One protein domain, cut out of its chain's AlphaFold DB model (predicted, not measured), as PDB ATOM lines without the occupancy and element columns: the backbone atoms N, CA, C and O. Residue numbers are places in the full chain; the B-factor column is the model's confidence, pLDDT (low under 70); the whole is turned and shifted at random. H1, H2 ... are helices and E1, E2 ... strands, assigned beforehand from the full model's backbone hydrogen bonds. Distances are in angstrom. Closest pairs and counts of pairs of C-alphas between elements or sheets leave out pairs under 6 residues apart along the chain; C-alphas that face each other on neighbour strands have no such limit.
ATOM      1  N   GLY A   5      58.702  50.450   1.401       47.50
ATOM      2  CA  GLY A   5      58.252  51.632   0.657       47.50
ATOM      3  C   GLY A   5      58.052  51.367  -0.837       47.50
ATOM      4  O   GLY A   5      57.064  51.802  -1.420       47.50
ATOM      5  N   ASN A   6      58.919  50.554  -1.445       54.59
ATOM      6  CA  ASN A   6      58.934  50.363  -2.899       54.59
ATOM      7  C   ASN A   6      57.782  49.500  -3.459       54.59
ATOM      8  O   ASN A   6      57.401  49.646  -4.621       54.59
ATOM      9  N   PHE A   7      57.188  48.612  -2.654       53.16
ATOM     10  CA  PHE A   7      56.089  47.748  -3.114       53.16
ATOM     11  C   PHE A   7      54.757  48.497  -3.243       53.16
ATOM     12  O   PHE A   7      54.032  48.297  -4.216       53.16
ATOM     13  N   PHE A   8      54.437  49.374  -2.287       54.44
ATOM     14  CA  PHE A   8      53.182  50.132  -2.302       54.44
ATOM     15  C   PHE A   8      53.150  51.152  -3.440       54.44
ATOM     16  O   PHE A   8      52.136  51.270  -4.124       54.44
ATOM     17  N   GLU A   9      54.265  51.837  -3.695       54.25
ATOM     18  CA  GLU A   9      54.368  52.781  -4.809       54.25
ATOM     19  C   GLU A   9      54.236  52.097  -6.173       54.25
ATOM     20  O   GLU A   9      53.584  52.640  -7.066       54.25
ATOM     21  N   SER A  10      54.797  50.894  -6.339       53.53
ATOM     22  CA  SER A  10      54.642  50.141  -7.587       53.53
ATOM     23  C   SER A  10      53.194  49.669  -7.776       53.53
ATOM     24  O   SER A  10      52.631  49.851  -8.849       53.53
ATOM     25  N   PHE A  11      52.540  49.176  -6.717       57.75
ATOM     26  CA  PHE A  11      51.126  48.776  -6.760       57.75
ATOM     27  C   PHE A  11      50.169  49.939  -7.062       57.75
ATOM     28  O   PHE A  11      49.193  49.770  -7.797       57.75
ATOM     29  N   LEU A  12      50.424  51.118  -6.489       60.41
ATOM     30  CA  LEU A  12      49.623  52.317  -6.743       60.41
ATOM     31  C   LEU A  12      49.790  52.792  -8.192       60.41
ATOM     32  O   LEU A  12      48.786  53.054  -8.856       60.41
ATOM     33  N   LYS A  13      51.025  52.792  -8.711       64.69
ATOM     34  CA  LYS A  13      51.316  53.136 -10.110       64.69
ATOM     35  C   LYS A  13      50.660  52.176 -11.099       64.69
ATOM     36  O   LYS A  13      50.080  52.633 -12.081       64.69
ATOM     37  N   ASP A  14      50.675  50.872 -10.826       67.00
ATOM     38  CA  ASP A  14      49.971  49.876 -11.643       67.00
ATOM     39  C   ASP A  14      48.449  50.095 -11.634       67.00
ATOM     40  O   ASP A  14      47.787  50.001 -12.671       67.00
ATOM     41  N   LYS A  15      47.871  50.457 -10.480       76.88
ATOM     42  CA  LYS A  15      46.433  50.739 -10.361       76.88
ATOM     43  C   LYS A  15      46.022  52.022 -11.089       76.88
ATOM     44  O   LYS A  15      44.955  52.047 -11.705       76.88
ATOM     45  N   GLU A  16      46.822  53.081 -11.014       83.25
ATOM     46  CA  GLU A  16      46.579  54.324 -11.755       83.25
ATOM     47  C   GLU A  16      46.722  54.117 -13.264       83.25
ATOM     48  O   GLU A  16      45.832  54.507 -14.022       83.25
ATOM     49  N   ALA A  17      47.784  53.435 -13.707       82.62
ATOM     50  CA  ALA A  17      47.994  53.115 -15.115       82.62
ATOM     51  C   ALA A  17      46.830  52.291 -15.679       82.62
ATOM     52  O   ALA A  17      46.273  52.633 -16.721       82.62
ATOM     53  N   LYS A  18      46.385  51.259 -14.955       84.00
ATOM     54  CA  LYS A  18      45.255  50.421 -15.371       84.00
ATOM     55  C   LYS A  18      43.943  51.206 -15.476       84.00
ATOM     56  O   LYS A  18      43.177  50.966 -16.405       84.00
ATOM     57  N   GLN A  19      43.694  52.160 -14.574       87.94
ATOM     58  CA  GLN A  19      42.523  53.044 -14.658       87.94
ATOM     59  C   GLN A  19      42.575  53.954 -15.889       87.94
ATOM     60  O   GLN A  19      41.577  54.059 -16.603       87.94
ATOM     61  N   LYS A  20      43.730  54.573 -16.168       88.50
ATOM     62  CA  LYS A  20      43.914  55.402 -17.369       88.50
ATOM     63  C   LYS A  20      43.720  54.587 -18.643       88.50
ATOM     64  O   LYS A  20      42.919  54.961 -19.489       88.50
ATOM     65  N   VAL A  21      44.365  53.426 -18.727       88.50
ATOM     66  CA  VAL A  21      44.196  52.492 -19.844       88.50
ATOM     67  C   VAL A  21      42.729  52.121 -20.043       88.50
ATOM     68  O   VAL A  21      42.228  52.173 -21.161       88.50
ATOM     69  N   GLN A  22      42.011  51.787 -18.970       88.69
ATOM     70  CA  GLN A  22      40.598  51.437 -19.067       88.69
ATOM     71  C   GLN A  22      39.749  52.601 -19.595       88.69
ATOM     72  O   GLN A  22      38.846  52.376 -20.398       88.69
ATOM     73  N   LYS A  23      40.050  53.838 -19.192       90.44
ATOM     74  CA  LYS A  23      39.374  55.037 -19.701       90.44
ATOM     75  C   LYS A  23      39.627  55.237 -21.200       90.44
ATOM     76  O   LYS A  23      38.673  55.474 -21.933       90.44
ATOM     77  N   ILE A  24      40.869  55.066 -21.656       90.50
ATOM     78  CA  ILE A  24      41.247  55.183 -23.075       90.50
ATOM     79  C   ILE A  24      40.526  54.117 -23.912       90.50
ATOM     80  O   ILE A  24      39.912  54.428 -24.931       90.50
ATOM     81  N   LEU A  25      40.509  52.867 -23.438       89.38
ATOM     82  CA  LEU A  25      39.768  51.780 -24.084       89.38
ATOM     83  C   LEU A  25      38.267  52.096 -24.181       89.38
ATOM     84  O   LEU A  25      37.662  51.879 -25.228       89.38
ATOM     85  N   GLN A  26      37.670  52.656 -23.123       89.62
ATOM     86  CA  GLN A  26      36.266  53.078 -23.130       89.62
ATOM     87  C   GLN A  26      35.999  54.225 -24.113       89.62
ATOM     88  O   GLN A  26      34.999  54.184 -24.827       89.62
ATOM     89  N   GLN A  27      36.882  55.227 -24.183       90.12
ATOM     90  CA  GLN A  27      36.780  56.330 -25.148       90.12
ATOM     91  C   GLN A  27      36.863  55.825 -26.592       90.12
ATOM     92  O   GLN A  27      36.117  56.293 -27.448       90.12
ATOM     93  N   ALA A  28      37.695  54.813 -26.837       88.50
ATOM     94  CA  ALA A  28      37.800  54.118 -28.115       88.50
ATOM     95  C   ALA A  28      36.675  53.095 -28.373       88.50
ATOM     96  O   ALA A  28      36.723  52.370 -29.363       88.50
ATOM     97  N   GLN A  29      35.667  53.012 -27.493       89.44
ATOM     98  CA  GLN A  29      34.548  52.066 -27.573       89.44
ATOM     99  C   GLN A  29      34.969  50.584 -27.589       89.44
ATOM    100  O   GLN A  29      34.209  49.720 -28.029       89.44
ATOM    101  N   ILE A  30      36.154  50.264 -27.065       88.69
ATOM    102  CA  ILE A  30      36.616  48.885 -26.912       88.69
ATOM    103  C   ILE A  30      35.926  48.279 -25.694       88.69
ATOM    104  O   ILE A  30      36.137  48.693 -24.553       88.69
ATOM    105  N   GLN A  31      35.104  47.266 -25.951       87.88
ATOM    106  CA  GLN A  31      34.382  46.526 -24.924       87.88
ATOM    107  C   GLN A  31      35.029  45.158 -24.713       87.88
ATOM    108  O   GLN A  31      35.295  44.427 -25.666       87.88
ATOM    109  N   GLY A  32      35.270  44.801 -23.454       88.75
ATOM    110  CA  GLY A  32      35.809  43.498 -23.085       88.75
ATOM    111  C   GLY A  32      36.539  43.515 -21.749       88.75
ATOM    112  O   GLY A  32      36.606  44.531 -21.056       88.75
ATOM    113  N   GLN A  33      37.091  42.363 -21.384       91.06
ATOM    114  CA  GLN A  33      37.859  42.188 -20.159       91.06
ATOM    115  C   GLN A  33      39.358  42.281 -20.447       91.06
ATOM    116  O   GLN A  33      39.866  41.573 -21.313       91.06
ATOM    117  N   ILE A  34      40.083  43.090 -19.671       90.06
ATOM    118  CA  ILE A  34      41.551  43.056 -19.661       90.06
ATOM    119  C   ILE A  34      41.993  41.723 -19.054       90.06
ATOM    120  O   ILE A  34      41.775  41.484 -17.863       90.06
ATOM    121  N   VAL A  35      42.601  40.868 -19.871       92.75
ATOM    122  CA  VAL A  35      43.134  39.562 -19.448       92.75
ATOM    123  C   VAL A  35      44.648  39.575 -19.275       92.75
ATOM    124  O   VAL A  35      45.169  38.775 -18.507       92.75
ATOM    125  N   ASP A  36      45.338  40.507 -19.934       89.62
ATOM    126  CA  ASP A  36      46.773  40.733 -19.777       89.62
ATOM    127  C   ASP A  36      47.077  42.233 -19.813       89.62
ATOM    128  O   ASP A  36      46.455  42.985 -20.571       89.62
ATOM    129  N   PHE A  37      48.020  42.656 -18.976       86.75
ATOM    130  CA  PHE A  37      48.510  44.025 -18.892       86.75
ATOM    131  C   PHE A  37      50.017  43.971 -18.664       86.75
ATOM    132  O   PHE A  37      50.476  43.473 -17.636       86.75
ATOM    133  N   SER A  38      50.781  44.481 -19.622       87.81
ATOM    134  CA  SER A  38      52.238  44.516 -19.564       87.81
ATOM    135  C   SER A  38      52.752  45.903 -19.921       87.81
ATOM    136  O   SER A  38      52.188  46.600 -20.758       87.81
ATOM    137  N   VAL A  39      53.843  46.311 -19.281       85.81
ATOM    138  CA  VAL A  39      54.550  47.552 -19.599       85.81
ATOM    139  C   VAL A  39      55.916  47.201 -20.169       85.81
ATOM    140  O   VAL A  39      56.645  46.392 -19.597       85.81
ATOM    141  N   GLN A  40      56.268  47.805 -21.298       85.62
ATOM    142  CA  GLN A  40      57.612  47.735 -21.861       85.62
ATOM    143  C   GLN A  40      58.207  49.132 -21.869       85.62
ATOM    144  O   GLN A  40      57.576  50.078 -22.331       85.62
ATOM    145  N   ARG A  41      59.419  49.268 -21.334       81.69
ATOM    146  CA  ARG A  41      60.153  50.531 -21.377       81.69
ATOM    147  C   ARG A  41      61.192  50.452 -22.482       81.69
ATOM    148  O   ARG A  41      62.148  49.694 -22.357       81.69
ATOM    149  N   GLU A  42      61.011  51.242 -23.530       78.06
ATOM    150  CA  GLU A  42      61.951  51.351 -24.645       78.06
ATOM    151  C   GLU A  42      62.421  52.799 -24.774       78.06
ATOM    152  O   GLU A  42      61.613  53.722 -24.828       78.06
ATOM    153  N   PHE A  43      63.742  53.003 -24.794       76.31
ATOM    154  CA  PHE A  43      64.377  54.320 -24.973       76.31
ATOM    155  C   PHE A  43      63.894  55.420 -24.003       76.31
ATOM    156  O   PHE A  43      63.917  56.599 -24.336       76.31
ATOM    157  N   GLY A  44      63.478  55.040 -22.790       75.25
ATOM    158  CA  GLY A  44      62.966  55.967 -21.771       75.25
ATOM    159  C   GLY A  44      61.451  56.186 -21.806       75.25
ATOM    160  O   GLY A  44      60.913  56.724 -20.843       75.25
ATOM    161  N   ASN A  45      60.759  55.690 -22.835       76.69
ATOM    162  CA  ASN A  45      59.304  55.754 -22.948       76.69
ATOM    163  C   ASN A  45      58.664  54.466 -22.420       76.69
ATOM    164  O   ASN A  45      59.185  53.370 -22.639       76.69
ATOM    165  N   ALA A  46      57.535  54.588 -21.719       80.19
ATOM    166  CA  ALA A  46      56.772  53.450 -21.216       80.19
ATOM    167  C   ALA A  46      55.593  53.146 -22.150       80.19
ATOM    168  O   ALA A  46      54.625  53.896 -22.205       80.19
ATOM    169  N   PHE A  47      55.658  52.016 -22.850       83.69
ATOM    170  CA  PHE A  47      54.581  51.511 -23.694       83.69
ATOM    171  C   PHE A  47      53.754  50.487 -22.929       83.69
ATOM    172  O   PHE A  47      54.274  49.465 -22.468       83.69
ATOM    173  N   TYR A  48      52.455  50.744 -22.816       88.12
ATOM    174  CA  TYR A  48      51.530  49.845 -22.142       88.12
ATOM    175  C   TYR A  48      50.842  48.967 -23.176       88.12
ATOM    176  O   TYR A  48      50.237  49.452 -24.125       88.12
ATOM    177  N   TYR A  49      50.934  47.658 -23.000       90.94
ATOM    178  CA  TYR A  49      50.289  46.674 -23.849       90.94
ATOM    179  C   TYR A  49      49.175  45.999 -23.066       90.94
ATOM    180  O   TYR A  49      49.406  45.446 -21.990       90.94
ATOM    181  N   VAL A  50      47.972  46.008 -23.627       92.56
ATOM    182  CA  VAL A  50      46.806  45.364 -23.022       92.56
ATOM    183  C   VAL A  50      46.186  44.359 -23.954       92.56
ATOM    184  O   VAL A  50      45.959  44.647 -25.124       92.56
ATOM    185  N   THR A  51      45.881  43.183 -23.423       93.50
ATOM    186  CA  THR A  51      45.095  42.187 -24.145       93.50
ATOM    187  C   THR A  51      43.678  42.206 -23.608       93.50
ATOM    188  O   THR A  51      43.448  41.986 -22.415       93.50
ATOM    189  N   ILE A  52      42.730  42.471 -24.499       94.06
ATOM    190  CA  ILE A  52      41.300  42.488 -24.221       94.06
ATOM    191  C   ILE A  52      40.678  41.223 -24.784       94.06
ATOM    192  O   ILE A  52      40.913  40.876 -25.941       94.06
ATOM    193  N   LYS A  53      39.872  40.556 -23.963       94.19
ATOM    194  CA  LYS A  53      38.968  39.496 -24.391       94.19
ATOM    195  C   LYS A  53      37.572  40.073 -24.584       94.19
ATOM    196  O   LYS A  53      36.987  40.570 -23.620       94.19
ATOM    197  N   ASP A  54      37.055  40.018 -25.804       92.25
ATOM    198  CA  ASP A  54      35.687  40.450 -26.095       92.25
ATOM    199  C   ASP A  54      34.640  39.418 -25.618       92.25
ATOM    200  O   ASP A  54      34.969  38.326 -25.139       92.25
ATOM    201  N   HIS A  55      33.354  39.758 -25.747       89.81
ATOM    202  CA  HIS A  55      32.245  38.874 -25.363       89.81
ATOM    203  C   HIS A  55      32.123  37.608 -26.228       89.81
ATOM    204  O   HIS A  55      31.574  36.611 -25.762       89.81
ATOM    205  N   ALA A  56      32.632  37.634 -27.462       92.62
ATOM    206  CA  ALA A  56      32.708  36.465 -28.336       92.62
ATOM    207  C   ALA A  56      33.911  35.562 -27.993       92.62
ATOM    208  O   ALA A  56      34.016  34.442 -28.488       92.62
ATOM    209  N   GLY A  57      34.793  36.023 -27.103       91.81
ATOM    210  CA  GLY A  57      35.980  35.322 -26.651       91.81
ATOM    211  C   GLY A  57      37.228  35.592 -27.486       91.81
ATOM    212  O   GLY A  57      38.252  34.964 -27.207       91.81
ATOM    213  N   ASN A  58      37.182  36.510 -28.456       94.56
ATOM    214  CA  ASN A  58      38.363  36.875 -29.229       94.56
ATOM    215  C   ASN A  58      39.318  37.704 -28.377       94.56
ATOM    216  O   ASN A  58      38.901  38.498 -27.532       94.56
ATOM    217  N   LEU A  59      40.612  37.523 -28.626       94.56
ATOM    218  CA  LEU A  59      41.674  38.272 -27.970       94.56
ATOM    219  C   LEU A  59      42.214  39.327 -28.929       94.56
ATOM    220  O   LEU A  59      42.618  39.014 -30.047       94.56
ATOM    221  N   SER A  60      42.248  40.577 -28.483       93.75
ATOM    222  CA  SER A  60      42.849  41.690 -29.215       93.75
ATOM    223  C   SER A  60      43.861  42.395 -28.330       93.75
ATOM    224  O   SER A  60      43.576  42.693 -27.169       93.75
ATOM    225  N   ARG A  61      45.056  42.642 -28.868       92.69
ATOM    226  CA  ARG A  61      46.127  43.341 -28.160       92.69
ATOM    227  C   ARG A  61      46.193  44.784 -28.640       92.69
ATOM    228  O   ARG A  61      46.284  45.017 -29.839       92.69
ATOM    229  N   TYR A  62      46.199  45.719 -27.701       91.19
ATOM    230  CA  TYR A  62      46.286  47.150 -27.956       91.19
ATOM    231  C   TYR A  62      47.539  47.719 -27.307       91.19
ATOM    232  O   TYR A  62      47.909  47.314 -26.199       91.19
ATOM    233  N   ARG A  63      48.181  48.662 -27.995       91.00
ATOM    234  CA  ARG A  63      49.202  49.523 -27.411       91.00
ATOM    235  C   ARG A  63      48.520  50.801 -26.943       91.00
ATOM    236  O   ARG A  63      47.750  51.406 -27.681       91.00
ATOM    237  N   VAL A  64      48.784  51.183 -25.704       89.31
ATOM    238  CA  VAL A  64      48.211  52.363 -25.072       89.31
ATOM    239  C   VAL A  64      49.341  53.297 -24.695       89.31
ATOM    240  O   VAL A  64      50.274  52.907 -23.982       89.31
ATOM    241  N   ASP A  65      49.242  54.524 -25.186       86.38
ATOM    242  CA  ASP A  65      50.125  55.611 -24.812       86.38
ATOM    243  C   ASP A  65      49.454  56.411 -23.687       86.38
ATOM    244  O   ASP A  65      48.381  56.990 -23.863       86.38
ATOM    245  N   LEU A  66      50.043  56.377 -22.489       83.38
ATOM    246  CA  LEU A  66      49.490  57.092 -21.334       83.38
ATOM    247  C   LEU A  66      49.845  58.582 -21.317       83.38
ATOM    248  O   LEU A  66      49.212  59.317 -20.558       83.38
ATOM    249  N   ASP A  67      50.838  59.013 -22.099       81.81
ATOM    250  CA  ASP A  67      51.234  60.415 -22.226       81.81
ATOM    251  C   ASP A  67      50.318  61.152 -23.209       81.81
ATOM    252  O   ASP A  67      49.963  62.305 -22.975       81.81
ATOM    253  N   GLN A  68      49.910  60.480 -24.288       81.56
ATOM    254  CA  GLN A  68      48.963  61.017 -25.273       81.56
ATOM    255  C   GLN A  68      47.490  60.670 -24.969       81.56
ATOM    256  O   GLN A  68      46.586  61.209 -25.598       81.56
ATOM    257  N   GLU A  69      47.234  59.794 -23.990       81.62
ATOM    258  CA  GLU A  69      45.897  59.281 -23.650       81.62
ATOM    259  C   GLU A  69      45.150  58.655 -24.851       81.62
ATOM    260  O   GLU A  69      43.928  58.764 -24.972       81.62
ATOM    261  N   GLU A  70      45.871  57.957 -25.734       81.94
ATOM    262  CA  GLU A  70      45.319  57.377 -26.964       81.94
ATOM    263  C   GLU A  70      45.781  55.933 -27.228       81.94
ATOM    264  O   GLU A  70      46.710  55.405 -26.603       81.94
ATOM    265  N   LEU A  71      45.084  55.269 -28.156       83.75
ATOM    266  CA  LEU A  71      45.515  53.991 -28.715       83.75
ATOM    267  C   LEU A  71      46.506  54.255 -29.838       83.75
ATOM    268  O   LEU A  71      46.217  55.044 -30.733       83.75
ATOM    269  N   SER A  72      47.633  53.552 -29.804       77.88
ATOM    270  CA  SER A  72      48.703  53.692 -30.788       77.88
ATOM    271  C   SER A  72      48.916  52.433 -31.615       77.88
ATOM    272  O   SER A  72      48.545  51.325 -31.168       77.88
TER     273      SER A  72
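AT A GLANCE: This is residues 5 to 72 of the 72 residues of an uncharacterized protein of Ligilactobacillus salitolerans (UniProt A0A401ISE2). One long helix, H1, crosses one face of a strongly twisted antiparallel sheet, a meander of neighbouring strands in order E1 - E2 - E3; its residues 5 to 13 stick out free. The other face is bare. The 68 printed residues run H1, E1, E2, E3, mixed in class and in two layers; the whole is compact, radius of gyration of the C-alphas 12.4 A, spanning 41 by 23 by 18 A.

HOW THE PARTS SIT: Start at H1, residues 5 to 27, 18 of its 19 O i to N i+4 pairs within hydrogen-bond range. Its height over the sheet is 10.3 A. Next, E1, residues 33 to 42, and E2, residues 45 to 53, form a hairpin; find N 38 and O 49 at 2.9 A. E2 and E3, residues 59 to 65, form another, with N 62 and O 50 at 2.8 A. The closest C-alphas of H1 and E3, Val 21 and Val 64, are 6.6 A apart.

IN THESE COORDINATES: Find C-alpha 5 at (58.252, 51.632, 0.657); H1 runs 33.9 A from there. E1 spans 26.2 A, E2 26.1 A, and E3 19.5 A to C-alpha 65 at (50.125, 55.611, -24.812).

THE WHOLE: The printed part has no cut; its three links are tight. Residues 5 to 14 are under pLDDT 70.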